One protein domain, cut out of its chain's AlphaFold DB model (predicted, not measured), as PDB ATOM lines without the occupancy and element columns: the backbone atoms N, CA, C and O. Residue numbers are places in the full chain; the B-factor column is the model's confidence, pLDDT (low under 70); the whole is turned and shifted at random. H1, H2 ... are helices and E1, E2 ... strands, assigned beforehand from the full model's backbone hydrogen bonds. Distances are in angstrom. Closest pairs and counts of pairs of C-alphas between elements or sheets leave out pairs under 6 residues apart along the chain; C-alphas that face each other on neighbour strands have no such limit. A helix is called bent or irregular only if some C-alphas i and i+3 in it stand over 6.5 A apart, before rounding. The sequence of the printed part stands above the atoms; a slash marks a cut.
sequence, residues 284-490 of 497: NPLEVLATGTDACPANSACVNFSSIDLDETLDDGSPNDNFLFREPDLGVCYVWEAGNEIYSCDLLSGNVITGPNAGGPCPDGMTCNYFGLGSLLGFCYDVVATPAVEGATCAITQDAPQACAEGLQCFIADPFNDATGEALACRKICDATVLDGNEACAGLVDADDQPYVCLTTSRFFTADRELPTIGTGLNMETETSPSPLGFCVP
ATOM      1  N   ASN A 284     -59.563 136.976  12.066       90.62
ATOM      2  CA  ASN A 284     -58.105 137.044  12.064       90.62
ATOM      3  C   ASN A 284     -57.617 137.528  13.445       90.62
ATOM      4  O   ASN A 284     -57.707 138.724  13.731       90.62
ATOM      5  N   PRO A 285     -57.090 136.646  14.313       88.62
ATOM      6  CA  PRO A 285     -56.729 137.027  15.674       88.62
ATOM      7  C   PRO A 285     -55.500 137.949  15.714       88.62
ATOM      8  O   PRO A 285     -55.361 138.741  16.644       88.62
ATOM      9  N   LEU A 286     -54.636 137.894  14.692       88.19
ATOM     10  CA  LEU A 286     -53.472 138.773  14.558       88.19
ATOM     11  C   LEU A 286     -53.897 140.200  14.206       88.19
ATOM     12  O   LEU A 286     -53.383 141.160  14.780       88.19
ATOM     13  N   GLU A 287     -54.867 140.350  13.302       90.81
ATOM     14  CA  GLU A 287     -55.448 141.656  12.973       90.81
ATOM     15  C   GLU A 287     -56.189 142.253  14.174       90.81
ATOM     16  O   GLU A 287     -56.022 143.437  14.484       90.81
ATOM     17  N   VAL A 288     -56.959 141.429  14.891       92.25
ATOM     18  CA  VAL A 288     -57.666 141.846  16.107       92.25
ATOM     19  C   VAL A 288     -56.677 142.338  17.165       92.25
ATOM     20  O   VAL A 288     -56.872 143.420  17.715       92.25
ATOM     21  N   LEU A 289     -55.578 141.613  17.402       89.31
ATOM     22  CA  LEU A 289     -54.536 142.038  18.339       89.31
ATOM     23  C   LEU A 289     -53.856 143.344  17.896       89.31
ATOM     24  O   LEU A 289     -53.650 144.248  18.704       89.31
ATOM     25  N   ALA A 290     -53.534 143.472  16.607       89.50
ATOM     26  CA  ALA A 290     -52.847 144.646  16.074       89.50
ATOM     27  C   ALA A 290     -53.707 145.921  16.111       89.50
ATOM     28  O   ALA A 290     -53.180 147.028  16.244       89.50
ATOM     29  N   THR A 291     -55.026 145.783  15.958       91.12
ATOM     30  CA  THR A 291     -55.954 146.916  15.823       91.12
ATOM     31  C   THR A 291     -56.798 147.173  17.070       91.12
ATOM     32  O   THR A 291     -57.385 148.251  17.191       91.12
ATOM     33  N   GLY A 292     -56.901 146.197  17.978       87.81
ATOM     34  CA  GLY A 292     -57.845 146.205  19.097       87.81
ATOM     35  C   GLY A 292     -59.312 146.212  18.659       87.81
ATOM     36  O   GLY A 292     -60.177 146.589  19.446       87.81
ATOM     37  N   THR A 293     -59.597 145.877  17.397       88.94
ATOM     38  CA  THR A 293     -60.944 145.901  16.821       88.94
ATOM     39  C   THR A 293     -61.366 144.490  16.448       88.94
ATOM     40  O   THR A 293     -60.650 143.796  15.736       88.94
ATOM     41  N   ASP A 294     -62.552 144.095  16.897       91.38
ATOM     42  CA  ASP A 294     -63.153 142.802  16.593       91.38
ATOM     43  C   ASP A 294     -64.221 142.951  15.502       91.38
ATOM     44  O   ASP A 294     -65.151 143.752  15.629       91.38
ATOM     45  N   ALA A 295     -64.058 142.206  14.408       91.38
ATOM     46  CA  ALA A 295     -64.974 142.205  13.270       91.38
ATOM     47  C   ALA A 295     -66.072 141.135  13.384       91.38
ATOM     48  O   ALA A 295     -66.909 141.021  12.483       91.38
ATOM     49  N   CYS A 296     -66.073 140.348  14.461       91.88
ATOM     50  CA  CYS A 296     -67.053 139.298  14.658       91.88
ATOM     51  C   CYS A 296     -68.492 139.841  14.765       91.88
ATOM     52  O   CYS A 296     -68.712 140.967  15.229       91.88
ATOM     53  N   PRO A 297     -69.503 139.063  14.327       91.62
ATOM     54  CA  PRO A 297     -70.903 139.470  14.415       91.62
ATOM     55  C   PRO A 297     -71.380 139.745  15.850       91.62
ATOM     56  O   PRO A 297     -70.760 139.354  16.838       91.62
ATOM     57  N   ALA A 298     -72.532 140.407  15.984       87.38
ATOM     58  CA  ALA A 298     -73.110 140.701  17.294       87.38
ATOM     59  C   ALA A 298     -73.339 139.423  18.124       87.38
ATOM     60  O   ALA A 298     -73.804 138.416  17.598       87.38
ATOM     61  N   ASN A 299     -73.092 139.509  19.436       85.88
ATOM     62  CA  ASN A 299     -73.113 138.376  20.378       85.88
ATOM     63  C   ASN A 299     -72.049 137.300  20.094       85.88
ATOM     64  O   ASN A 299     -72.236 136.131  20.430       85.88
ATOM     65  N   SER A 300     -70.941 137.703  19.478       89.88
ATOM     66  CA  SER A 300     -69.754 136.871  19.340       89.88
ATOM     67  C   SER A 300     -68.485 137.700  19.522       89.88
ATOM     68  O   SER A 300     -68.523 138.931  19.431       89.88
ATOM     69  N   ALA A 301     -67.374 137.031  19.817       90.75
ATOM     70  CA  ALA A 301     -66.060 137.657  19.909       90.75
ATOM     71  C   ALA A 301     -65.007 136.755  19.284       90.75
ATOM     72  O   ALA A 301     -65.099 135.526  19.361       90.75
ATOM     73  N   CYS A 302     -63.994 137.379  18.696       90.56
ATOM     74  CA  CYS A 302     -62.855 136.669  18.156       90.56
ATOM     75  C   CYS A 302     -62.043 136.046  19.292       90.56
ATOM     76  O   CYS A 302     -61.525 136.744  20.169       90.56
ATOM     77  N   VAL A 303     -61.919 134.725  19.253       85.81
ATOM     78  CA  VAL A 303     -61.050 133.942  20.131       85.81
ATOM     79  C   VAL A 303     -60.026 133.205  19.282       85.81
ATOM     80  O   VAL A 303     -60.281 132.900  18.118       85.81
ATOM     81  N   ASN A 304     -58.858 132.932  19.857       86.81
ATOM     82  CA  ASN A 304     -57.769 132.265  19.159       86.81
ATOM     83  C   ASN A 304     -57.555 130.854  19.716       86.81
ATOM     84  O   ASN A 304     -57.193 130.701  20.884       86.81
ATOM     85  N   PHE A 305     -57.746 129.847  18.870       81.25
ATOM     86  CA  PHE A 305     -57.653 128.427  19.203       81.25
ATOM     87  C   PHE A 305     -56.288 127.792  18.920       81.25
ATOM     88  O   PHE A 305     -56.158 126.584  19.085       81.25
ATOM     89  N   SER A 306     -55.263 128.556  18.532       81.69
ATOM     90  CA  SER A 306     -53.924 127.981  18.342       81.69
ATOM     91  C   SER A 306     -53.422 127.263  19.586       81.69
ATOM     92  O   SER A 306     -53.540 127.771  20.711       81.69
ATOM     93  N   SER A 307     -52.766 126.136  19.361       84.06
ATOM     94  CA  SER A 307     -52.204 125.307  20.411       84.06
ATOM     95  C   SER A 307     -50.708 125.050  20.192       84.06
ATOM     96  O   SER A 307     -50.079 125.583  19.273       84.06
ATOM     97  N   ILE A 308     -50.122 124.301  21.119       85.00
ATOM     98  CA  ILE A 308     -48.801 123.696  20.974       85.00
ATOM     99  C   ILE A 308     -49.040 122.202  21.085       85.00
ATOM    100  O   ILE A 308     -49.725 121.772  22.015       85.00
ATOM    101  N   ASP A 309     -48.468 121.436  20.167       85.75
ATOM    102  CA  ASP A 309     -48.552 119.986  20.215       85.75
ATOM    103  C   ASP A 309     -47.671 119.472  21.364       85.75
ATOM    104  O   ASP A 309     -46.464 119.710  21.407       85.75
ATOM    105  N   LEU A 310     -48.289 118.827  22.349       85.00
ATOM    106  CA  LEU A 310     -47.605 118.296  23.529       85.00
ATOM    107  C   LEU A 310     -47.477 116.769  23.490       85.00
ATOM    108  O   LEU A 310     -46.948 116.185  24.437       85.00
ATOM    109  N   ASP A 311     -47.931 116.121  22.419       86.94
ATOM    110  CA  ASP A 311     -47.887 114.673  22.300       86.94
ATOM    111  C   ASP A 311     -46.534 114.244  21.725       86.94
ATOM    112  O   ASP A 311     -46.210 114.504  20.571       86.94
ATOM    113  N   GLU A 312     -45.719 113.554  22.529       86.88
ATOM    114  CA  GLU A 312     -44.408 113.043  22.090       86.88
ATOM    115  C   GLU A 312     -44.521 111.959  21.001       86.88
ATOM    116  O   GLU A 312     -43.576 111.715  20.241       86.88
ATOM    117  N   THR A 313     -45.664 111.273  20.940       90.31
ATOM    118  CA  THR A 313     -45.904 110.131  20.052       90.31
ATOM    119  C   THR A 313     -47.285 110.183  19.426       90.31
ATOM    120  O   THR A 313     -48.248 110.536  20.099       90.31
ATOM    121  N   LEU A 314     -47.385 109.729  18.177       88.62
ATOM    122  CA  LEU A 314     -48.657 109.506  17.491       88.62
ATOM    123  C   LEU A 314     -49.396 108.280  18.066       88.62
ATOM    124  O   LEU A 314     -48.812 107.462  18.782       88.62
ATOM    125  N   ASP A 315     -50.664 108.100  17.687       88.38
ATOM    126  CA  ASP A 315     -51.516 106.977  18.125       88.38
ATOM    127  C   ASP A 315     -50.945 105.582  17.803       88.38
ATOM    128  O   ASP A 315     -51.261 104.593  18.469       88.38
ATOM    129  N   ASP A 316     -50.099 105.479  16.776       89.38
ATOM    130  CA  ASP A 316     -49.423 104.237  16.389       89.38
ATOM    131  C   ASP A 316     -48.119 103.975  17.176       89.38
ATOM    132  O   ASP A 316     -47.473 102.936  16.998       89.38
ATOM    133  N   GLY A 317     -47.753 104.893  18.077       91.69
ATOM    134  CA  GLY A 317     -46.558 104.854  18.911       91.69
ATOM    135  C   GLY A 317     -45.280 105.331  18.220       91.69
ATOM    136  O   GLY A 317     -44.203 105.200  18.812       91.69
ATOM    137  N   SER A 318     -45.344 105.850  16.988       90.19
ATOM    138  CA  SER A 318     -44.189 106.500  16.368       90.19
ATOM    139  C   SER A 318     -43.920 107.871  17.001       90.19
ATOM    140  O   SER A 318     -44.846 108.483  17.532       90.19
ATOM    141  N   PRO A 319     -42.680 108.393  16.934       89.00
ATOM    142  CA  PRO A 319     -42.398 109.773  17.326       89.00
ATOM    143  C   PRO A 319     -43.302 110.757  16.579       89.00
ATOM    144  O   PRO A 319     -43.563 110.563  15.389       89.00
ATOM    145  N   ASN A 320     -43.765 111.789  17.276       87.25
ATOM    146  CA  ASN A 320     -44.496 112.890  16.669       87.25
ATOM    147  C   ASN A 320     -43.516 113.982  16.219       87.25
ATOM    148  O   ASN A 320     -42.865 114.626  17.042       87.25
ATOM    149  N   ASP A 321     -43.429 114.213  14.911       87.12
ATOM    150  CA  ASP A 321     -42.556 115.246  14.339       87.12
ATOM    151  C   ASP A 321     -43.055 116.678  14.611       87.12
ATOM    152  O   ASP A 321     -42.338 117.632  14.326       87.12
ATOM    153  N   ASN A 322     -44.261 116.849  15.159       86.62
ATOM    154  CA  ASN A 322     -44.796 118.148  15.567       86.62
ATOM    155  C   ASN A 322     -44.654 118.407  17.072       86.62
ATOM    156  O   ASN A 322     -45.018 119.486  17.523       86.62
ATOM    157  N   PHE A 323     -44.087 117.480  17.849       87.00
ATOM    158  CA  PHE A 323     -43.938 117.650  19.294       87.00
ATOM    159  C   PHE A 323     -43.232 118.974  19.655       87.00
ATOM    160  O   PHE A 323     -42.113 119.247  19.214       87.00
ATOM    161  N   LEU A 324     -43.894 119.779  20.491       86.88
ATOM    162  CA  LEU A 324     -43.565 121.143  20.933       86.88
ATOM    163  C   LEU A 324     -43.658 122.245  19.871       86.88
ATOM    164  O   LEU A 324     -43.409 123.415  20.187       86.88
ATOM    165  N   PHE A 325     -44.033 121.918  18.636       88.38
ATOM    166  CA  PHE A 325     -44.278 122.919  17.607       88.38
ATOM    167  C   PHE A 325     -45.622 123.599  17.839       88.38
ATOM    168  O   PHE A 325     -46.587 123.024  18.346       88.38
ATOM    169  N   ARG A 326     -45.655 124.881  17.489       87.88
ATOM    170  CA  ARG A 326     -46.861 125.694  17.572       87.88
ATOM    171  C   ARG A 326     -47.717 125.426  16.341       87.88
ATOM    172  O   ARG A 326     -47.191 125.401  15.234       87.88
ATOM    173  N   GLU A 327     -49.025 125.311  16.517       84.75
ATOM    174  CA  GLU A 327     -49.973 125.316  15.401       84.75
ATOM    175  C   GLU A 327     -50.245 126.753  14.928       84.75
ATOM    176  O   GLU A 327     -50.196 127.687  15.741       84.75
ATOM    177  N   PRO A 328     -50.552 126.982  13.640       84.50
ATOM    178  CA  PRO A 328     -50.903 128.317  13.181       84.50
ATOM    179  C   PRO A 328     -52.105 128.884  13.954       84.50
ATOM    180  O   PRO A 328     -52.966 128.154  14.448       84.50
ATOM    181  N   ASP A 329     -52.170 130.213  14.052       86.19
ATOM    182  CA  ASP A 329     -53.305 130.912  14.655       86.19
ATOM    183  C   ASP A 329     -54.633 130.455  14.036       86.19
ATOM    184  O   ASP A 329     -54.741 130.310  12.823       86.19
ATOM    185  N   LEU A 330     -55.660 130.232  14.855       83.69
ATOM    186  CA  LEU A 330     -56.994 129.890  14.363       83.69
ATOM    187  C   LEU A 330     -58.020 130.767  15.062       83.69
ATOM    188  O   LEU A 330     -58.443 130.484  16.183       83.69
ATOM    189  N   GLY A 331     -58.399 131.858  14.400       86.88
ATOM    190  CA  GLY A 331     -59.423 132.753  14.913       86.88
ATOM    191  C   GLY A 331     -60.829 132.276  14.579       86.88
ATOM    192  O   GLY A 331     -61.162 132.033  13.417       86.88
ATOM    193  N   VAL A 332     -61.678 132.211  15.599       86.56
ATOM    194  CA  VAL A 332     -63.098 131.887  15.463       86.56
ATOM    195  C   VAL A 332     -63.927 132.939  16.196       86.56
ATOM    196  O   VAL A 332     -63.623 133.310  17.327       86.56
ATOM    197  N   CYS A 333     -64.995 133.411  15.564       91.00
ATOM    198  CA  CYS A 333     -66.022 134.226  16.191       91.00
ATOM    199  C   CYS A 333     -66.879 133.332  17.075       91.00
ATOM    200  O   CYS A 333     -67.806 132.687  16.590       91.00
ATOM    201  N   TYR A 334     -66.555 133.258  18.361       85.88
ATOM    202  CA  TYR A 334     -67.267 132.407  19.302       85.88
ATOM    203  C   TYR A 334     -68.606 133.041  19.691       85.88
ATOM    204  O   TYR A 334     -68.626 134.115  20.288       85.88
ATOM    205  N   VAL A 335     -69.717 132.386  19.348       83.06
ATOM    206  CA  VAL A 335     -71.083 132.793  19.716       83.06
ATOM    207  C   VAL A 335     -71.340 132.512  21.190       83.06
ATOM    208  O   VAL A 335     -71.003 131.440  21.688       83.06
ATOM    209  N   TRP A 336     -72.028 133.425  21.868       78.56
ATOM    210  CA  TRP A 336     -72.599 133.162  23.187       78.56
ATOM    211  C   TRP A 336     -74.107 133.391  23.228       78.56
ATOM    212  O   TRP A 336     -74.687 134.159  22.457       78.56
ATOM    213  N   GLU A 337     -74.743 132.747  24.201       75.75
ATOM    214  CA  GLU A 337     -76.134 133.006  24.547       75.75
ATOM    215  C   GLU A 337     -76.252 134.186  25.520       75.75
ATOM    216  O   GLU A 337     -75.326 134.515  26.265       75.75
ATOM    217  N   ALA A 338     -77.423 134.827  25.536       74.38
ATOM    218  CA  ALA A 338     -77.705 135.911  26.468       74.38
ATOM    219  C   ALA A 338     -77.587 135.432  27.926       74.38
ATOM    220  O   ALA A 338     -78.241 134.465  28.323       74.38
ATOM    221  N   GLY A 339     -76.798 136.143  28.733       69.44
ATOM    222  CA  GLY A 339     -76.474 135.768  30.111       69.44
ATOM    223  C   GLY A 339     -75.264 134.841  30.268       69.44
ATOM    224  O   GLY A 339     -74.970 134.451  31.397       69.44
ATOM    225  N   ASN A 340     -74.579 134.492  29.175       74.00
ATOM    226  CA  ASN A 340     -73.286 133.808  29.181       74.00
ATOM    227  C   ASN A 340     -72.286 134.527  28.260       74.00
ATOM    228  O   ASN A 340     -71.547 133.894  27.508       74.00
ATOM    229  N   GLU A 341     -72.333 135.862  28.253       82.06
ATOM    230  CA  GLU A 341     -71.498 136.678  27.384       82.06
ATOM    231  C   GLU A 341     -70.011 136.435  27.656       82.06
ATOM    232  O   GLU A 341     -69.551 136.539  28.793       82.06
ATOM    233  N   ILE A 342     -69.252 136.164  26.595       81.44
ATOM    234  CA  ILE A 342     -67.797 136.035  26.665       81.44
ATOM    235  C   ILE A 342     -67.180 137.353  26.212       81.44
ATOM    236  O   ILE A 342     -67.569 137.923  25.195       81.44
ATOM    237  N   TYR A 343     -66.205 137.846  26.970       88.69
ATOM    238  CA  TYR A 343     -65.475 139.060  26.622       88.69
ATOM    239  C   TYR A 343     -64.066 138.692  26.198       88.69
ATOM    240  O   TYR A 343     -63.331 138.133  27.008       88.69
ATOM    241  N   SER A 344     -63.685 138.986  24.957       91.75
ATOM    242  CA  SER A 344     -62.321 138.743  24.495       91.75
ATOM    243  C   SER A 344     -61.364 139.791  25.060       91.75
ATOM    244  O   SER A 344     -61.741 140.934  25.338       91.75
ATOM    245  N   CYS A 345     -60.109 139.405  25.234       92.88
ATOM    246  CA  CYS A 345     -59.063 140.272  25.755       92.88
ATOM    247  C   CYS A 345     -57.708 139.939  25.127       92.88
ATOM    248  O   CYS A 345     -57.471 138.825  24.662       92.88
ATOM    249  N   ASP A 346     -56.813 140.917  25.112       92.88
ATOM    250  CA  ASP A 346     -55.413 140.737  24.744       92.88
ATOM    251  C   ASP A 346     -54.661 140.131  25.937       92.88
ATOM    252  O   ASP A 346     -54.620 140.728  27.015       92.88
ATOM    253  N   LEU A 347     -54.062 138.950  25.757       90.12
ATOM    254  CA  LEU A 347     -53.354 138.245  26.830       90.12
ATOM    255  C   LEU A 347     -52.088 138.967  27.301       90.12
ATOM    256  O   LEU A 347     -51.716 138.828  28.467       90.12
ATOM    257  N   LEU A 348     -51.431 139.737  26.432       88.69
ATOM    258  CA  LEU A 348     -50.200 140.448  26.771       88.69
ATOM    259  C   LEU A 348     -50.491 141.705  27.588       88.69
ATOM    260  O   LEU A 348     -49.834 141.955  28.600       88.69
ATOM    261  N   SER A 349     -51.480 142.499  27.168       88.94
ATOM    262  CA  SER A 349     -51.833 143.735  27.876       88.94
ATOM    263  C   SER A 349     -52.866 143.543  28.990       88.94
ATOM    264  O   SER A 349     -52.954 144.379  29.888       88.94
ATOM    265  N   GLY A 350     -53.640 142.456  28.951       89.62
ATOM    266  CA  GLY A 350     -54.779 142.206  29.836       89.62
ATOM    267  C   GLY A 350     -56.013 143.056  29.519       89.62
ATOM    268  O   GLY A 350     -56.989 143.015  30.273       89.62
ATOM    269  N   ASN A 351     -55.984 143.836  28.434       92.38
ATOM    270  CA  ASN A 351     -57.075 144.734  28.082       92.38
ATOM    271  C   ASN A 351     -58.187 144.005  27.327       92.38
ATOM    272  O   ASN A 351     -57.932 143.182  26.449       92.38
ATOM    273  N   VAL A 352     -59.428 144.365  27.629       93.88
ATOM    274  CA  VAL A 352     -60.624 143.908  26.924       93.88
ATOM    275  C   VAL A 352     -60.591 144.410  25.488       93.88
ATOM    276  O   VAL A 352     -60.376 145.597  25.238       93.88
ATOM    277  N   ILE A 353     -60.866 143.506  24.555       94.12
ATOM    278  CA  ILE A 353     -61.063 143.806  23.138       94.12
ATOM    279  C   ILE A 353     -62.565 143.949  22.892       94.12
ATOM    280  O   ILE A 353     -63.045 145.043  22.599       94.12
ATOM    281  N   THR A 354     -63.322 142.876  23.136       91.75
ATOM    282  CA  THR A 354     -64.783 142.859  23.010       91.75
ATOM    283  C   THR A 354     -65.409 142.650  24.376       91.75
ATOM    284  O   THR A 354     -65.203 141.618  24.998       91.75
ATOM    285  N   GLY A 355     -66.194 143.617  24.853       88.69
ATOM    286  CA  GLY A 355     -66.894 143.519  26.133       88.69
ATOM    287  C   GLY A 355     -67.024 144.856  26.868       88.69
ATOM    288  O   GLY A 355     -66.741 145.921  26.307       88.69
ATOM    289  N   PRO A 356     -67.473 144.833  28.135       85.75
ATOM    290  CA  PRO A 356     -67.455 145.999  29.006       85.75
ATOM    291  C   PRO A 356     -66.024 146.526  29.148       85.75
ATOM    292  O   PRO A 356     -65.097 145.749  29.326       85.75
ATOM    293  N   ASN A 357     -65.852 147.848  29.121       90.12
ATOM    294  CA  ASN A 357     -64.547 148.507  29.268       90.12
ATOM    295  C   ASN A 357     -63.511 148.162  28.177       90.12
ATOM    296  O   ASN A 357     -62.328 148.085  28.490       90.12
ATOM    297  N   ALA A 358     -63.919 148.013  26.910       92.44
ATOM    298  CA  ALA A 358     -62.985 147.851  25.787       92.44
ATOM    299  C   ALA A 358     -61.810 148.858  25.842       92.44
ATOM    300  O   ALA A 358     -62.013 150.067  26.002       92.44
ATOM    301  N   GLY A 359     -60.582 148.343  25.737       92.50
ATOM    302  CA  GLY A 359     -59.319 149.071  25.908       92.50
ATOM    303  C   GLY A 359     -58.848 149.249  27.361       92.50
ATOM    304  O   GLY A 359     -57.782 149.820  27.579       92.50
ATOM    305  N   GLY A 360     -59.625 148.801  28.346       93.06
ATOM    306  CA  GLY A 360     -59.267 148.748  29.766       93.06
ATOM    307  C   GLY A 360     -59.231 147.311  30.295       93.06
ATOM    308  O   GLY A 360     -59.419 146.381  29.516       93.06
ATOM    309  N   PRO A 361     -59.004 147.102  31.604       92.88
ATOM    310  CA  PRO A 361     -58.913 145.763  32.179       92.88
ATOM    311  C   PRO A 361     -60.252 145.022  32.121       92.88
ATOM    312  O   PRO A 361     -61.320 145.636  31.992       92.88
ATOM    313  N   CYS A 362     -60.185 143.697  32.273       92.19
ATOM    314  CA  CYS A 362     -61.368 142.866  32.477       92.19
ATOM    315  C   CYS A 362     -62.258 143.405  33.618       92.19
ATOM    316  O   CYS A 362     -61.766 144.090  34.519       92.19
ATOM    317  N   PRO A 363     -63.575 143.114  33.596       91.62
ATOM    318  CA  PRO A 363     -64.491 143.530  34.656       91.62
ATOM    319  C   PRO A 363     -64.016 143.134  36.062       91.62
ATOM    320  O   PRO A 363     -63.305 142.146  36.235       91.62
ATOM    321  N   ASP A 364     -64.448 143.889  37.075       89.31
ATOM    322  CA  ASP A 364     -64.065 143.650  38.471       89.31
ATOM    323  C   ASP A 364     -64.293 142.185  38.883       89.31
ATOM    324  O   ASP A 364     -65.409 141.670  38.806       89.31
ATOM    325  N   GLY A 365     -63.237 141.535  39.379       87.69
ATOM    326  CA  GLY A 365     -63.274 140.126  39.779       87.69
ATOM    327  C   GLY A 365     -62.980 139.135  38.651       87.69
ATOM    328  O   GLY A 365     -63.004 137.937  38.912       87.69
ATOM    329  N   MET A 366     -62.660 139.610  37.445       90.81
ATOM    330  CA  MET A 366     -62.237 138.790  36.312       90.81
ATOM    331  C   MET A 366     -60.793 139.095  35.895       90.81
ATOM    332  O   MET A 366     -60.250 140.160  36.180       90.81
ATOM    333  N   THR A 367     -60.166 138.168  35.177       91.19
ATOM    334  CA  THR A 367     -58.869 138.379  34.529       91.19
ATOM    335  C   THR A 367     -58.835 137.753  33.144       91.19
ATOM    336  O   THR A 367     -59.596 136.829  32.861       91.19
ATOM    337  N   CYS A 368     -57.963 138.268  32.280       91.62
ATOM    338  CA  CYS A 368     -57.785 137.740  30.937       91.62
ATOM    339  C   CYS A 368     -57.114 136.366  31.012       91.62
ATOM    340  O   CYS A 368     -56.019 136.258  31.559       91.62
ATOM    341  N   ASN A 369     -57.767 135.327  30.500       86.88
ATOM    342  CA  ASN A 369     -57.319 133.938  30.564       86.88
ATOM    343  C   ASN A 369     -57.206 133.343  29.155       86.88
ATOM    344  O   ASN A 369     -57.969 133.716  28.264       86.88
ATOM    345  N   TYR A 370     -56.235 132.461  28.933       83.19
ATOM    346  CA  TYR A 370     -55.997 131.870  27.616       83.19
ATOM    347  C   TYR A 370     -56.954 130.699  27.349       83.19
ATOM    348  O   TYR A 370     -57.421 130.045  28.279       83.19
ATOM    349  N   PHE A 371     -57.227 130.418  26.072       74.62
ATOM    350  CA  PHE A 371     -57.937 129.201  25.650       74.62
ATOM    351  C   PHE A 371     -56.985 128.009  25.506       74.62
ATOM    352  O   PHE A 371     -57.286 126.914  25.972       74.62
ATOM    353  N   GLY A 372     -55.824 128.236  24.891       77.50
ATOM    354  CA  GLY A 372     -54.752 127.262  24.731       77.50
ATOM    355  C   GLY A 372     -53.372 127.919  24.791       77.50
ATOM    356  O   GLY A 372     -53.237 129.139  24.874       77.50
ATOM    357  N   LEU A 373     -52.325 127.098  24.754       76.12
ATOM    358  CA  LEU A 373     -50.936 127.539  24.956       76.12
ATOM    359  C   LEU A 373     -50.334 128.317  23.776       76.12
ATOM    360  O   LEU A 373     -49.277 128.938  23.919       76.12
ATOM    361  N   GLY A 374     -50.997 128.280  22.619       76.81
ATOM    362  CA  GLY A 374     -50.639 129.078  21.449       76.81
ATOM    363  C   GLY A 374     -51.415 130.393  21.346       76.81
ATOM    364  O   GLY A 374     -51.015 131.251  20.556       76.81
ATOM    365  N   SER A 375     -52.504 130.548  22.112       83.50
ATOM    366  CA  SER A 375     -53.472 131.637  21.974       83.50
ATOM    367  C   SER A 375     -52.859 133.008  22.251       83.50
ATOM    368  O   SER A 375     -52.172 133.217  23.248       83.50
ATOM    369  N   LEU A 376     -53.189 133.971  21.393       83.50
ATOM    370  CA  LEU A 376     -52.843 135.392  21.564       83.50
ATOM    371  C   LEU A 376     -53.983 136.221  22.149       83.50
ATOM    372  O   LEU A 376     -53.765 137.232  22.816       83.50
ATOM    373  N   LEU A 377     -55.204 135.763  21.898       89.94
ATOM    374  CA  LEU A 377     -56.420 136.330  22.443       89.94
ATOM    375  C   LEU A 377     -56.928 135.408  23.541       89.94
ATOM    376  O   LEU A 377     -56.946 134.185  23.387       89.94
ATOM    377  N   GLY A 378     -57.333 136.013  24.643       87.94
ATOM    378  CA  GLY A 378     -57.952 135.347  25.769       87.94
ATOM    379  C   GLY A 378     -59.398 135.773  25.937       87.94
ATOM    380  O   GLY A 378     -59.975 136.477  25.104       87.94
ATOM    381  N   PHE A 379     -59.966 135.378  27.064       89.06
ATOM    382  CA  PHE A 379     -61.278 135.806  27.511       89.06
ATOM    383  C   PHE A 379     -61.244 136.205  28.982       89.06
ATOM    384  O   PHE A 379     -60.480 135.655  29.775       89.06
ATOM    385  N   CYS A 380     -62.071 137.173  29.357       90.94
ATOM    386  CA  CYS A 380     -62.231 137.538  30.754       90.94
ATOM    387  C   CYS A 380     -62.951 136.415  31.498       90.94
ATOM    388  O   CYS A 380     -64.058 136.023  31.132       90.94
ATOM    389  N   TYR A 381     -62.317 135.925  32.557       88.75
ATOM    390  CA  TYR A 381     -62.823 134.830  33.366       88.75
ATOM    391  C   TYR A 381     -62.742 135.158  34.851       88.75
ATOM    392  O   TYR A 381     -61.837 135.879  35.276       88.75
ATOM    393  N   ASP A 382     -63.676 134.627  35.638       91.44
ATOM    394  CA  ASP A 382     -63.758 134.891  37.074       91.44
ATOM    395  C   ASP A 382     -62.468 134.501  37.799       91.44
ATOM    396  O   ASP A 382     -61.840 133.488  37.496       91.44
ATOM    397  N   VAL A 383     -62.104 135.287  38.809       91.44
ATOM    398  CA  VAL A 383     -60.961 135.065  39.695       91.44
ATOM    399  C   VAL A 383     -61.467 134.719  41.093       91.44
ATOM    400  O   VAL A 383     -62.477 135.241  41.569       91.44
ATOM    401  N   VAL A 384     -60.763 133.829  41.794       92.19
ATOM    402  CA  VAL A 384     -61.103 133.477  43.178       92.19
ATOM    403  C   VAL A 384     -61.076 134.702  44.101       92.19
ATOM    404  O   VAL A 384     -60.280 135.624  43.941       92.19
ATOM    405  N   ALA A 385     -61.897 134.687  45.156       90.31
ATOM    406  CA  ALA A 385     -62.027 135.815  46.088       90.31
ATOM    407  C   ALA A 385     -60.725 136.201  46.822       90.31
ATOM    408  O   ALA A 385     -60.614 137.295  47.373       90.31
ATOM    409  N   THR A 386     -59.755 135.291  46.908       92.38
ATOM    410  CA  THR A 386     -58.427 135.555  47.480       92.38
ATOM    411  C   THR A 386     -57.380 135.006  46.523       92.38
ATOM    412  O   THR A 386     -56.944 133.866  46.696       92.38
ATOM    413  N   PRO A 387     -57.033 135.776  45.482       93.19
ATOM    414  CA  PRO A 387     -56.162 135.285  44.435       93.19
ATOM    415  C   PRO A 387     -54.726 135.101  44.915       93.19
ATOM    416  O   PRO A 387     -54.212 135.862  45.743       93.19
ATOM    417  N   ALA A 388     -54.082 134.082  44.367       94.81
ATOM    418  CA  ALA A 388     -52.689 133.762  44.603       94.81
ATOM    419  C   ALA A 388     -51.762 134.732  43.848       94.81
ATOM    420  O   ALA A 388     -52.054 135.180  42.738       94.81
ATOM    421  N   VAL A 389     -50.643 135.079  44.484       92.75
ATOM    422  CA  VAL A 389     -49.623 135.986  43.933       92.75
ATOM    423  C   VAL A 389     -48.616 135.229  43.066       92.75
ATOM    424  O   VAL A 389     -48.568 134.003  43.103       92.75
ATOM    425  N   GLU A 390     -47.780 135.960  42.329       91.69
ATOM    426  CA  GLU A 390     -46.692 135.397  41.520       91.69
ATOM    427  C   GLU A 390     -45.859 134.368  42.305       91.69
ATOM    428  O   GLU A 390     -45.457 134.606  43.447       91.69
ATOM    429  N   GLY A 391     -45.617 133.209  41.689       88.69
ATOM    430  CA  GLY A 391     -44.857 132.091  42.245       88.69
ATOM    431  C   GLY A 391     -45.607 131.211  43.251       88.69
ATOM    432  O   GLY A 391     -45.087 130.163  43.635       88.69
ATOM    433  N   ALA A 392     -46.814 131.582  43.688       92.44
ATOM    434  CA  ALA A 392     -47.611 130.738  44.576       92.44
ATOM    435  C   ALA A 392     -48.209 129.541  43.821       92.44
ATOM    436  O   ALA A 392     -48.627 129.676  42.673       92.44
ATOM    437  N   THR A 393     -48.288 128.383  44.483       93.12
ATOM    438  CA  THR A 393     -48.904 127.175  43.918       93.12
ATOM    439  C   THR A 393     -50.362 127.417  43.547       93.12
ATOM    440  O   THR A 393     -51.108 128.049  44.298       93.12
ATOM    441  N   CYS A 394     -50.774 126.864  42.415       92.75
ATOM    442  CA  CYS A 394     -52.133 126.966  41.899       92.75
ATOM    443  C   CYS A 394     -52.594 125.614  41.331       92.75
ATOM    444  O   CYS A 394     -51.827 124.653  41.300       92.75
ATOM    445  N   ALA A 395     -53.858 125.527  40.917       88.88
ATOM    446  CA  ALA A 395     -54.406 124.356  40.243       88.88
ATOM    447  C   ALA A 395     -55.315 124.804  39.096       88.88
ATOM    448  O   ALA A 395     -56.077 125.759  39.256       88.88
ATOM    449  N   ILE A 396     -55.245 124.099  37.968       82.12
ATOM    450  CA  ILE A 396     -56.184 124.262  36.858       82.12
ATOM    451  C   ILE A 396     -57.343 123.300  37.110       82.12
ATOM    452  O   ILE A 396     -57.164 122.084  37.142       82.12
ATOM    453  N   THR A 397     -58.533 123.846  37.330       77.69
ATOM    454  CA  THR A 397     -59.760 123.072  37.532       77.69
ATOM    455  C   THR A 397     -60.797 123.537  36.531       77.69
ATOM    456  O   THR A 397     -61.119 124.723  36.498       77.69
ATOM    457  N   GLN A 398     -61.312 122.599  35.736       72.06
ATOM    458  CA  GLN A 398     -62.373 122.870  34.774       72.06
ATOM    459  C   GLN A 398     -63.571 123.518  35.488       72.06
ATOM    460  O   GLN A 398     -63.951 123.083  36.578       72.06
ATOM    461  N   ASP A 399     -64.116 124.576  34.892       72.69
ATOM    462  CA  ASP A 399     -65.285 125.326  35.375       72.69
ATOM    463  C   ASP A 399     -65.136 126.016  36.748       72.69
ATOM    464  O   ASP A 399     -66.138 126.414  37.349       72.69
ATOM    465  N   ALA A 400     -63.914 126.173  37.270       81.88
ATOM    466  CA  ALA A 400     -63.676 126.933  38.499       81.88
ATOM    467  C   ALA A 400     -62.932 128.249  38.224       81.88
ATOM    468  O   ALA A 400     -62.072 128.271  37.344       81.88
ATOM    469  N   PRO A 401     -63.179 129.314  39.017       86.25
ATOM    470  CA  PRO A 401     -62.494 130.594  38.860       86.25
ATOM    471  C   PRO A 401     -60.966 130.467  38.878       86.25
ATOM    472  O   PRO A 401     -60.408 129.655  39.622       86.25
ATOM    473  N   GLN A 402     -60.291 131.330  38.120       89.56
ATOM    474  CA  GLN A 402     -58.837 131.436  38.065       89.56
ATOM    475  C   GLN A 402     -58.272 131.670  39.473       89.56
ATOM    476  O   GLN A 402     -58.679 132.583  40.196       89.56
ATOM    477  N   ALA A 403     -57.322 130.824  39.873       92.31
ATOM    478  CA  ALA A 403     -56.715 130.865  41.199       92.31
ATOM    479  C   ALA A 403     -55.748 132.046  41.366       92.31
ATOM    480  O   ALA A 403     -55.515 132.514  42.482       92.31
ATOM    481  N   CYS A 404     -55.165 132.507  40.264       93.50
ATOM    482  CA  CYS A 404     -54.122 133.521  40.248       93.50
ATOM    483  C   CYS A 404     -54.676 134.945  40.156       93.50
ATOM    484  O   CYS A 404     -55.771 135.173  39.649       93.50
ATOM    485  N   ALA A 405     -53.915 135.906  40.679       91.12
ATOM    486  CA  ALA A 405     -54.270 137.320  40.635       91.12
ATOM    487  C   ALA A 405     -54.305 137.872  39.207       91.12
ATOM    488  O   ALA A 405     -53.802 137.259  38.270       91.12
ATOM    489  N   GLU A 406     -54.890 139.060  39.064       87.25
ATOM    490  CA  GLU A 406     -55.039 139.726  37.774       87.25
ATOM    491  C   GLU A 406     -53.708 139.811  37.007       87.25
ATOM    492  O   GLU A 406     -52.680 140.260  37.527       87.25
ATOM    493  N   GLY A 407     -53.737 139.367  35.748       86.12
ATOM    494  CA  GLY A 407     -52.578 139.366  34.862       86.12
ATOM    495  C   GLY A 407     -51.548 138.278  35.173       86.12
ATOM    496  O   GLY A 407     -50.417 138.397  34.701       86.12
ATOM    497  N   LEU A 408     -51.911 137.270  35.973       90.94
ATOM    498  CA  LEU A 408     -51.149 136.046  36.216       90.94
ATOM    499  C   LEU A 408     -51.937 134.833  35.711       90.94
ATOM    500  O   LEU A 408     -53.161 134.799  35.818       90.94
ATOM    501  N   GLN A 409     -51.231 133.803  35.251       91.12
ATOM    502  CA  GLN A 409     -51.829 132.526  34.866       91.12
ATOM    503  C   GLN A 409     -51.345 131.400  35.749       91.12
ATOM    504  O   GLN A 409     -50.168 131.342  36.096       91.12
ATOM    505  N   CYS A 410     -52.242 130.473  36.069       90.38
ATOM    506  CA  CYS A 410     -51.816 129.212  36.642       90.38
ATOM    507  C   CYS A 410     -51.107 128.391  35.567       90.38
ATOM    508  O   CYS A 410     -51.730 127.966  34.595       90.38
ATOM    509  N   PHE A 411     -49.799 128.217  35.721       88.62
ATOM    510  CA  PHE A 411     -48.968 127.568  34.720       88.62
ATOM    511  C   PHE A 411     -47.820 126.797  35.364       88.62
ATOM    512  O   PHE A 411     -47.672 126.817  36.582       88.62
ATOM    513  N   ILE A 412     -47.021 126.082  34.576       85.44
ATOM    514  CA  ILE A 412     -45.940 125.237  35.096       85.44
ATOM    515  C   ILE A 412     -44.999 126.054  35.988       85.44
ATOM    516  O   ILE A 412     -44.528 127.141  35.638       85.44
ATOM    517  N   ALA A 413     -44.743 125.521  37.179       84.06
ATOM    518  CA  ALA A 413     -43.942 126.174  38.195       84.06
ATOM    519  C   ALA A 413     -42.473 126.233  37.775       84.06
ATOM    520  O   ALA A 413     -41.881 127.304  37.819       84.06
ATOM    521  N   ASP A 414     -41.871 125.125  37.359       78.00
ATOM    522  CA  ASP A 414     -40.470 125.107  36.941       78.00
ATOM    523  C   ASP A 414     -40.292 124.202  35.718       78.00
ATOM    524  O   ASP A 414     -40.045 123.005  35.884       78.00
ATOM    525  N   PRO A 415     -40.388 124.750  34.493       73.88
ATOM    526  CA  PRO A 415     -40.233 123.951  33.278       73.88
ATOM    527  C   PRO A 415     -38.908 123.199  33.175       73.88
ATOM    528  O   PRO A 415     -38.808 122.229  32.430       73.88
ATOM    529  N   PHE A 416     -37.864 123.643  33.879       72.06
ATOM    530  CA  PHE A 416     -36.523 123.090  33.702       72.06
ATOM    531  C   PHE A 416     -36.276 121.841  34.547       72.06
ATOM    532  O   PHE A 416     -35.421 121.029  34.199       72.06
ATOM    533  N   ASN A 417     -36.978 121.708  35.674       67.94
ATOM    534  CA  ASN A 417     -36.847 120.560  36.575       67.94
ATOM    535  C   ASN A 417     -38.080 119.663  36.590       67.94
ATOM    536  O   ASN A 417     -37.975 118.503  36.984       67.94
ATOM    537  N   ASP A 418     -39.225 120.193  36.173       66.75
ATOM    538  CA  ASP A 418     -40.491 119.483  36.079       66.75
ATOM    539  C   ASP A 418     -41.018 119.589  34.647       66.75
ATOM    540  O   ASP A 418     -41.996 120.275  34.357       66.75
ATOM    541  N   ALA A 419     -40.326 118.897  33.739       55.12
ATOM    542  CA  ALA A 419     -40.741 118.789  32.341       55.12
ATOM    543  C   ALA A 419     -42.116 118.107  32.195       55.12
ATOM    544  O   ALA A 419     -42.786 118.297  31.188       55.12
ATOM    545  N   THR A 420     -42.550 117.344  33.207       60.84
ATOM    546  CA  THR A 420     -43.887 116.738  33.271       60.84
ATOM    547  C   THR A 420     -44.997 117.746  33.586       60.84
ATOM    548  O   THR A 420     -46.166 117.431  33.386       60.84
ATOM    549  N   GLY A 421     -44.656 118.953  34.057       65.12
ATOM    550  CA  GLY A 421     -45.613 120.018  34.355       65.12
ATOM    551  C   GLY A 421     -46.549 119.716  35.530       65.12
ATOM    552  O   GLY A 421     -47.620 120.318  35.621       65.12
ATOM    553  N   GLU A 422     -46.184 118.788  36.422       75.50
ATOM    554  CA  GLU A 422     -47.052 118.364  37.529       75.50
ATOM    555  C   GLU A 422     -47.198 119.456  38.603       75.50
ATOM    556  O   GLU A 422     -48.247 119.588  39.241       75.50
ATOM    557  N   ALA A 423     -46.158 120.266  38.807       86.88
ATOM    558  CA  ALA A 423     -46.165 121.412  39.697       86.88
ATOM    559  C   ALA A 423     -46.566 122.684  38.944       86.88
ATOM    560  O   ALA A 423     -45.882 123.125  38.022       86.88
ATOM    561  N   LEU A 424     -47.637 123.334  39.407       90.81
ATOM    562  CA  LEU A 424     -48.127 124.599  38.862       90.81
ATOM    563  C   LEU A 424     -47.937 125.755  39.852       90.81
ATOM    564  O   LEU A 424     -48.062 125.588  41.069       90.81
ATOM    565  N   ALA A 425     -47.673 126.944  39.325       91.81
ATOM    566  CA  ALA A 425     -47.609 128.200  40.051       91.81
ATOM    567  C   ALA A 425     -48.229 129.345  39.240       91.81
ATOM    568  O   ALA A 425     -48.318 129.294  38.016       91.81
ATOM    569  N   CYS A 426     -48.642 130.405  39.925       93.31
ATOM    570  CA  CYS A 426     -49.065 131.631  39.266       93.31
ATOM    571  C   CYS A 426     -47.865 132.307  38.603       93.31
ATOM    572  O   CYS A 426     -46.886 132.613  39.283       93.31
ATOM    573  N   ARG A 427     -47.947 132.509  37.288       92.00
ATOM    574  CA  ARG A 427     -46.888 133.056  36.443       92.00
ATOM    575  C   ARG A 427     -47.348 134.298  35.703       92.00
ATOM    576  O   ARG A 427     -48.441 134.334  35.135       92.00
ATOM    577  N   LYS A 428     -46.486 135.309  35.678       93.00
ATOM    578  CA  LYS A 428     -46.720 136.562  34.966       93.00
ATOM    579  C   LYS A 428     -46.570 136.340  33.464       93.00
ATOM    580  O   LYS A 428     -45.548 135.814  33.026       93.00
ATOM    581  N   ILE A 429     -47.572 136.754  32.689       92.56
ATOM    582  CA  ILE A 429     -47.484 136.782  31.222       92.56
ATOM    583  C   ILE A 429     -46.514 137.889  30.794       92.56
ATOM    584  O   ILE A 429     -46.491 138.966  31.396       92.56
ATOM    585  N   CYS A 430     -45.738 137.630  29.746       92.69
ATOM    586  CA  CYS A 430     -44.830 138.584  29.128       92.69
ATOM    587  C   CYS A 430     -44.834 138.456  27.599       92.69
ATOM    588  O   CYS A 430     -45.154 137.403  27.051       92.69
ATOM    589  N   ASP A 431     -44.450 139.535  26.915       91.88
ATOM    590  CA  ASP A 431     -44.234 139.539  25.466       91.88
ATOM    591  C   ASP A 431     -42.861 138.936  25.152       91.88
ATOM    592  O   ASP A 431     -41.827 139.569  25.373       91.88
ATOM    593  N   ALA A 432     -42.841 137.707  24.646       90.81
ATOM    594  CA  ALA A 432     -41.607 136.984  24.366       90.81
ATOM    595  C   ALA A 432     -40.857 137.489  23.122       90.81
ATOM    596  O   ALA A 432     -39.729 137.055  22.876       90.81
ATOM    597  N   THR A 433     -41.427 138.429  22.359       88.06
ATOM    598  CA  THR A 433     -40.700 139.122  21.283       88.06
ATOM    599  C   THR A 433     -39.697 140.142  21.837       88.06
ATOM    600  O   THR A 433     -38.732 140.512  21.160       88.06
ATOM    601  N   VAL A 434     -39.864 140.553  23.102       87.38
ATOM    602  CA  VAL A 434     -38.950 141.444  23.824       87.38
ATOM    603  C   VAL A 434     -37.906 140.619  24.582       87.38
ATOM    604  O   VAL A 434     -38.145 140.154  25.699       87.38
ATOM    605  N   LEU A 435     -36.727 140.465  23.967       69.62
ATOM    606  CA  LEU A 435     -35.626 139.641  24.487       69.62
ATOM    607  C   LEU A 435     -34.947 140.237  25.733       69.62
ATOM    608  O   LEU A 435     -34.792 139.553  26.742       69.62
ATOM    609  N   ASP A 436     -34.555 141.512  25.678       75.56
ATOM    610  CA  ASP A 436     -33.842 142.193  26.764       75.56
ATOM    611  C   ASP A 436     -34.727 143.256  27.418       75.56
ATOM    612  O   ASP A 436     -35.358 144.063  26.737       75.56
ATOM    613  N   GLY A 437     -34.716 143.313  28.754       79.50
ATOM    614  CA  GLY A 437     -35.416 144.365  29.499       79.50
ATOM    615  C   GLY A 437     -36.938 144.243  29.470       79.50
ATOM    616  O   GLY A 437     -37.623 145.258  29.548       79.50
ATOM    617  N   ASN A 438     -37.456 143.016  29.365       90.19
ATOM    618  CA  ASN A 438     -38.886 142.741  29.382       90.19
ATOM    619  C   ASN A 438     -39.543 143.320  30.647       90.19
ATOM    620  O   ASN A 438     -39.301 142.850  31.764       90.19
ATOM    621  N   GLU A 439     -40.360 144.360  30.472       90.94
ATOM    622  CA  GLU A 439     -40.938 145.119  31.584       90.94
ATOM    623  C   GLU A 439     -41.871 144.266  32.447       90.94
ATOM    624  O   GLU A 439     -41.939 144.475  33.658       90.94
ATOM    625  N   ALA A 440     -42.533 143.267  31.857       91.38
ATOM    626  CA  ALA A 440     -43.440 142.386  32.585       91.38
ATOM    627  C   ALA A 440     -42.709 141.548  33.646       91.38
ATOM    628  O   ALA A 440     -43.273 141.277  34.705       91.38
ATOM    629  N   CYS A 441     -41.445 141.189  33.397       91.94
ATOM    630  CA  CYS A 441     -40.624 140.422  34.336       91.94
ATOM    631  C   CYS A 441     -39.756 141.305  35.245       91.94
ATOM    632  O   CYS A 441     -39.009 140.796  36.086       91.94
ATOM    633  N   ALA A 442     -39.824 142.631  35.100       91.44
ATOM    634  CA  ALA A 442     -38.972 143.545  35.843       91.44
ATOM    635  C   ALA A 442     -39.244 143.476  37.356       91.44
ATOM    636  O   ALA A 442     -40.368 143.637  37.826       91.44
ATOM    637  N   GLY A 443     -38.181 143.273  38.138       89.88
ATOM    638  CA  GLY A 443     -38.258 143.195  39.600       89.88
ATOM    639  C   GLY A 443     -38.716 141.842  40.151       89.88
ATOM    640  O   GLY A 443     -38.737 141.681  41.370       89.88
ATOM    641  N   LEU A 444     -39.031 140.871  39.288       90.19
ATOM    642  CA  LEU A 444     -39.250 139.487  39.694       90.19
ATOM    643  C   LEU A 444     -37.902 138.779  39.844       90.19
ATOM    644  O   LEU A 444     -37.042 138.861  38.963       90.19
ATOM    645  N   VAL A 445     -37.720 138.093  40.970       87.50
ATOM    646  CA  VAL A 445     -36.509 137.329  41.283       87.50
ATOM    647  C   VAL A 445     -36.866 135.974  41.879       87.50
ATOM    648  O   VAL A 445     -37.943 135.801  42.456       87.50
ATOM    649  N   ASP A 446     -35.977 134.997  41.724       81.62
ATOM    650  CA  ASP A 446     -36.120 133.692  42.365       81.62
ATOM    651  C   ASP A 446     -35.652 133.715  43.829       81.62
ATOM    652  O   ASP A 446     -35.342 134.761  44.402       81.62
ATOM    653  N   ALA A 447     -35.636 132.543  44.468       81.25
ATOM    654  CA  ALA A 447     -35.222 132.407  45.862       81.25
ATOM    655  C   ALA A 447     -33.733 132.733  46.105       81.25
ATOM    656  O   ALA A 447     -33.344 132.905  47.262       81.25
ATOM    657  N   ASP A 448     -32.925 132.804  45.045       83.00
ATOM    658  CA  ASP A 448     -31.494 133.105  45.058       83.00
ATOM    659  C   ASP A 448     -31.204 134.506  44.467       83.00
ATOM    660  O   ASP A 448     -30.082 134.796  44.029       83.00
ATOM    661  N   ASP A 449     -32.218 135.384  44.465       87.50
ATOM    662  CA  ASP A 449     -32.189 136.757  43.948       87.50
ATOM    663  C   ASP A 449     -31.804 136.857  42.454       87.50
ATOM    664  O   ASP A 449     -31.339 137.905  41.992       87.50
ATOM    665  N   GLN A 450     -31.982 135.787  41.669       84.06
ATOM    666  CA  GLN A 450     -31.735 135.833  40.228       84.06
ATOM    667  C   GLN A 450     -32.958 136.388  39.486       84.06
ATOM    668  O   GLN A 450     -34.081 135.956  39.754       84.06
ATOM    669  N   PRO A 451     -32.773 137.331  38.543       86.94
ATOM    670  CA  PRO A 451     -33.880 137.980  37.851       86.94
ATOM    671  C   PRO A 451     -34.603 137.010  36.920       86.94
ATOM    672  O   PRO A 451     -33.965 136.246  36.198       86.94
ATOM    673  N   TYR A 452     -35.931 137.075  36.904       87.75
ATOM    674  CA  TYR A 452     -36.729 136.267  35.986       87.75
ATOM    675  C   TYR A 452     -36.466 136.661  34.532       87.75
ATOM    676  O   TYR A 452     -36.143 137.808  34.216       87.75
ATOM    677  N   VAL A 453     -36.654 135.693  33.643       86.94
ATOM    678  CA  VAL A 453     -36.577 135.854  32.191       86.94
ATOM    679  C   VAL A 453     -37.940 135.576  31.575       86.94
ATOM    680  O   VAL A 453     -38.695 134.753  32.089       86.94
ATOM    681  N   CYS A 454     -38.253 136.258  30.476       90.88
ATOM    682  CA  CYS A 454     -39.433 135.947  29.681       90.88
ATOM    683  C   CYS A 454     -39.100 134.802  28.725       90.88
ATOM    684  O   CYS A 454     -38.234 134.960  27.864       90.88
ATOM    685  N   LEU A 455     -39.771 133.657  28.865       88.56
ATOM    686  CA  LEU A 455     -39.665 132.560  27.904       88.56
ATOM    687  C   LEU A 455     -40.974 132.399  27.141       88.56
ATOM    688  O   LEU A 455     -42.025 132.232  27.757       88.56
ATOM    689  N   THR A 456     -40.890 132.407  25.807       89.12
ATOM    690  CA  THR A 456     -41.999 132.005  24.924       89.12
ATOM    691  C   THR A 456     -42.459 130.593  25.261       89.12
ATOM    692  O   THR A 456     -41.628 129.739  25.589       89.12
ATOM    693  N   THR A 457     -43.758 130.329  25.125       86.19
ATOM    694  CA  THR A 457     -44.326 128.993  25.329       86.19
ATOM    695  C   THR A 457     -43.650 127.916  24.474       86.19
ATOM    696  O   THR A 457     -43.504 126.800  24.952       86.19
ATOM    697  N   SER A 458     -43.105 128.241  23.295       83.44
ATOM    698  CA  SER A 458     -42.356 127.282  22.459       83.44
ATOM    699  C   SER A 458     -40.997 126.870  23.052       83.44
ATOM    700  O   SER A 458     -40.588 125.722  22.933       83.44
ATOM    701  N   ARG A 459     -40.277 127.788  23.718       84.25
ATOM    702  CA  ARG A 459     -38.998 127.482  24.404       84.25
ATOM    703  C   ARG A 459     -39.231 126.869  25.774       84.25
ATOM    704  O   ARG A 459     -38.373 126.158  26.287       84.25
ATOM    705  N   PHE A 460     -40.373 127.186  26.372       79.31
ATOM    706  CA  PHE A 460     -40.717 126.838  27.740       79.31
ATOM    707  C   PHE A 460     -40.625 125.329  28.000       79.31
ATOM    708  O   PHE A 460     -40.168 124.931  29.061       79.31
ATOM    709  N   PHE A 461     -40.985 124.497  27.023       78.12
ATOM    710  CA  PHE A 461     -40.968 123.036  27.147       78.12
ATOM    711  C   PHE A 461     -39.624 122.381  26.786       78.12
ATOM    712  O   PHE A 461     -39.479 121.165  26.886       78.12
ATOM    713  N   THR A 462     -38.622 123.163  26.378       77.75
ATOM    714  CA  THR A 462     -37.301 122.643  25.999       77.75
ATOM    715  C   THR A 462     -36.318 122.731  27.165       77.75
ATOM    716  O   THR A 462     -36.203 123.752  27.846       77.75
ATOM    717  N   ALA A 463     -35.557 121.659  27.394       74.31
ATOM    718  CA  ALA A 463     -34.594 121.608  28.497       74.31
ATOM    719  C   ALA A 463     -33.406 122.575  28.311       74.31
ATOM    720  O   ALA A 463     -32.800 123.018  29.289       74.31
ATOM    721  N   ASP A 464     -33.055 122.897  27.065       77.06
ATOM    722  CA  ASP A 464     -31.948 123.784  26.694       77.06
ATOM    723  C   ASP A 464     -32.382 125.231  26.416       77.06
ATOM    724  O   ASP A 464     -31.516 126.091  26.247       77.06
ATOM    725  N   ARG A 465     -33.694 125.513  26.463       79.69
ATOM    726  CA  ARG A 465     -34.326 126.811  26.155       79.69
ATOM    727  C   ARG A 465     -34.223 127.212  24.705       79.69
ATOM    728  O   ARG A 465     -34.499 128.375  24.394       79.69
ATOM    729  N   GLU A 466     -33.787 126.316  23.838       85.50
ATOM    730  CA  GLU A 466     -33.784 126.604  22.423       85.50
ATOM    731  C   GLU A 466     -35.164 126.379  21.828       85.50
ATOM    732  O   GLU A 466     -36.107 125.942  22.481       85.50
ATOM    733  N   LEU A 467     -35.332 126.820  20.591       89.25
ATOM    734  CA  LEU A 467     -36.556 126.515  19.876       89.25
ATOM    735  C   LEU A 467     -36.580 125.016  19.557       89.25
ATOM    736  O   LEU A 467     -35.519 124.443  19.266       89.25
ATOM    737  N   PRO A 468     -37.761 124.375  19.620       88.69
ATOM    738  CA  PRO A 468     -37.873 122.957  19.338       88.69
ATOM    739  C   PRO A 468     -37.307 122.674  17.947       88.69
ATOM    740  O   PRO A 468     -37.435 123.471  17.013       88.69
ATOM    741  N   THR A 469     -36.576 121.569  17.858       89.25
ATOM    742  CA  THR A 469     -35.838 121.180  16.661       89.25
ATOM    743  C   THR A 469     -36.078 119.705  16.391       89.25
ATOM    744  O   THR A 469     -35.912 118.879  17.288       89.25
ATOM    745  N   ILE A 470     -36.421 119.377  15.151       86.06
ATOM    746  CA  ILE A 470     -36.652 118.006  14.693       86.06
ATOM    747  C   ILE A 470     -35.638 117.609  13.623       86.06
ATOM    748  O   ILE A 470     -34.940 118.444  13.047       86.06
ATOM    749  N   GLY A 471     -35.567 116.310  13.339       82.25
ATOM    750  CA  GLY A 471     -34.697 115.767  12.302       82.25
ATOM    751  C   GLY A 471     -33.217 115.703  12.694       82.25
ATOM    752  O   GLY A 471     -32.808 115.953  13.827       82.25
ATOM    753  N   THR A 472     -32.374 115.282  11.747       77.81
ATOM    754  CA  THR A 472     -30.925 115.146  11.966       77.81
ATOM    755  C   THR A 472     -30.126 115.537  10.726       77.81
ATOM    756  O   THR A 472     -30.581 115.405   9.587       77.81
ATOM    757  N   GLY A 473     -28.887 115.989  10.934       82.19
ATOM    758  CA  GLY A 473     -27.964 116.296   9.844       82.19
ATOM    759  C   GLY A 473     -28.448 117.462   8.979       82.19
ATOM    760  O   GLY A 473     -28.526 118.584   9.460       82.19
ATOM    761  N   LEU A 474     -28.704 117.198   7.695       75.00
ATOM    762  CA  LEU A 474     -29.134 118.215   6.725       75.00
ATOM    763  C   LEU A 474     -30.652 118.452   6.706       75.00
ATOM    764  O   LEU A 474     -31.076 119.439   6.122       75.00
ATOM    765  N   ASN A 475     -31.438 117.575   7.334       77.94
ATOM    766  CA  ASN A 475     -32.902 117.673   7.401       77.94
ATOM    767  C   ASN A 475     -33.346 118.118   8.801       77.94
ATOM    768  O   ASN A 475     -34.330 117.616   9.329       77.94
ATOM    769  N   MET A 476     -32.522 118.934   9.458       86.12
ATOM    770  CA  MET A 476     -32.833 119.476  10.770       86.12
ATOM    771  C   MET A 476     -33.644 120.756  10.587       86.12
ATOM    772  O   MET A 476     -33.196 121.655   9.875       86.12
ATOM    773  N   GLU A 477     -34.799 120.829  11.235       88.94
ATOM    774  CA  GLU A 477     -35.703 121.979  11.182       88.94
ATOM    775  C   GLU A 477     -35.915 122.497  12.598       88.94
ATOM    776  O   GLU A 477     -36.228 121.726  13.502       88.94
ATOM    777  N   THR A 478     -35.715 123.797  12.788       91.44
ATOM    778  CA  THR A 478     -35.943 124.492  14.057       91.44
ATOM    779  C   THR A 478     -37.122 125.427  13.867       91.44
ATOM    780  O   THR A 478     -37.166 126.120  12.852       91.44
ATOM    781  N   GLU A 479     -38.031 125.476  14.842       90.19
ATOM    782  CA  GLU A 479     -39.173 126.399  14.838       90.19
ATOM    783  C   GLU A 479     -38.738 127.840  14.511       90.19
ATOM    784  O   GLU A 479     -37.787 128.360  15.102       90.19
ATOM    785  N   THR A 480     -39.431 128.496  13.574       91.06
ATOM    786  CA  THR A 480     -39.124 129.876  13.143       91.06
ATOM    787  C   THR A 480     -40.235 130.885  13.424       91.06
ATOM    788  O   THR A 480     -40.003 132.085  13.282       91.06
ATOM    789  N   SER A 481     -41.406 130.429  13.861       87.75
ATOM    790  CA  SER A 481     -42.575 131.223  14.239       87.75
ATOM    791  C   SER A 481     -43.030 130.911  15.683       87.75
ATOM    792  O   SER A 481     -44.172 130.491  15.911       87.75
ATOM    793  N   PRO A 482     -42.163 131.125  16.695       87.75
ATOM    794  CA  PRO A 482     -42.519 130.868  18.086       87.75
ATOM    795  C   PRO A 482     -43.660 131.759  18.567       87.75
ATOM    796  O   PRO A 482     -43.852 132.876  18.082       87.75
ATOM    797  N   SER A 483     -44.366 131.298  19.598       85.88
ATOM    798  CA  SER A 483     -45.428 132.093  20.209       85.88
ATOM    799  C   SER A 483     -44.883 133.420  20.769       85.88
ATOM    800  O   SER A 483     -43.903 133.400  21.523       85.88
ATOM    801  N   PRO A 484     -45.504 134.575  20.477       87.00
ATOM    802  CA  PRO A 484     -45.183 135.827  21.158       87.00
ATOM    803  C   PRO A 484     -45.685 135.842  22.613       87.00
ATOM    804  O   PRO A 484     -45.225 136.664  23.404       87.00
ATOM    805  N   LEU A 485     -46.571 134.915  23.003       89.38
ATOM    806  CA  LEU A 485     -46.921 134.689  24.404       89.38
ATOM    807  C   LEU A 485     -45.747 134.027  25.135       89.38
ATOM    808  O   LEU A 485     -45.255 132.969  24.731       89.38
ATOM    809  N   GLY A 486     -45.334 134.621  26.249       90.81
ATOM    810  CA  GLY A 486     -44.377 134.023  27.166       90.81
ATOM    811  C   GLY A 486     -44.773 134.165  28.625       90.81
ATOM    812  O   GLY A 486     -45.737 134.846  28.981       90.81
ATOM    813  N   PHE A 487     -43.975 133.530  29.477       91.75
ATOM    814  CA  PHE A 487     -44.112 133.597  30.924       91.75
ATOM    815  C   PHE A 487     -42.796 134.001  31.580       91.75
ATOM    816  O   PHE A 487     -41.716 133.555  31.182       91.75
ATOM    817  N   CYS A 488     -42.895 134.830  32.615       91.38
ATOM    818  CA  CYS A 488     -41.765 135.161  33.464       91.38
ATOM    819  C   CYS A 488     -41.430 133.967  34.358       91.38
ATOM    820  O   CYS A 488     -42.233 133.561  35.199       91.38
ATOM    821  N   VAL A 489     -40.226 133.426  34.203       85.88
ATOM    822  CA  VAL A 489     -39.742 132.270  34.967       85.88
ATOM    823  C   VAL A 489     -38.320 132.479  35.483       85.88
ATOM    824  O   VAL A 489     -37.594 133.328  34.957       85.88
ATOM    825  N   PRO A 490     -37.888 131.714  36.503       80.06
ATOM    826  CA  PRO A 490     -36.509 131.747  36.981       80.06
ATOM    827  C   PRO A 490     -35.467 131.525  35.862       80.06
ATOM    828  O   PRO A 490     -35.701 130.755  34.931       80.06
TER     829      PRO A 490
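Overview. This is residues 284 to 490 of the 497 residues of an uncharacterized protein of Deltaproteobacteria bacterium HGW-Deltaproteobacteria-17 (UniProt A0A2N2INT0). With little regular structure, two small twisted sheets sit side by side, one branched round bent E6, with hairpin E1 E2 and H1 beside it, the other ordered E8 E9 E11 E10; the tight link from E7 to E8 joins the two sheets, and long loops run between other elements, among them E1 to E2 and H2 to E11. The printed part has 207 residues, and the named elements hold only 69 of them, mostly strand, with two named helices and eleven named strands in the order H1, E1 to E10, H2, E11. The first sheet is mixed, the second antiparallel; the whole is compact, radius of gyration of the C-alphas 17.4 A, spans 54 by 40 by 33 A.

Arrangement. E6, residues 377 to 388, bends by 113 degrees at residue 385. E7, 402 to 404, is its parallel neighbour, N 384 to O 402 2.9 A. E5, 366 to 370, forms a hairpin with E6, N 379 to O 369 2.9 A. H1, 285 to 291, only grazes this sheet; its O i to N i+4 pairs are within hydrogen-bond range.

Along the chain. H1 begins at (-56.729, 137.027, 15.674). E6 is 22.6 A long. E11, 485 to 489, ends at (-39.742, 132.270, 34.967).

Size, cuts and confidence. The printed part has no cut. The link E1 to E2 is long, 26 residues. Residues 339, 417 to 421 and 435 are under pLDDT 70.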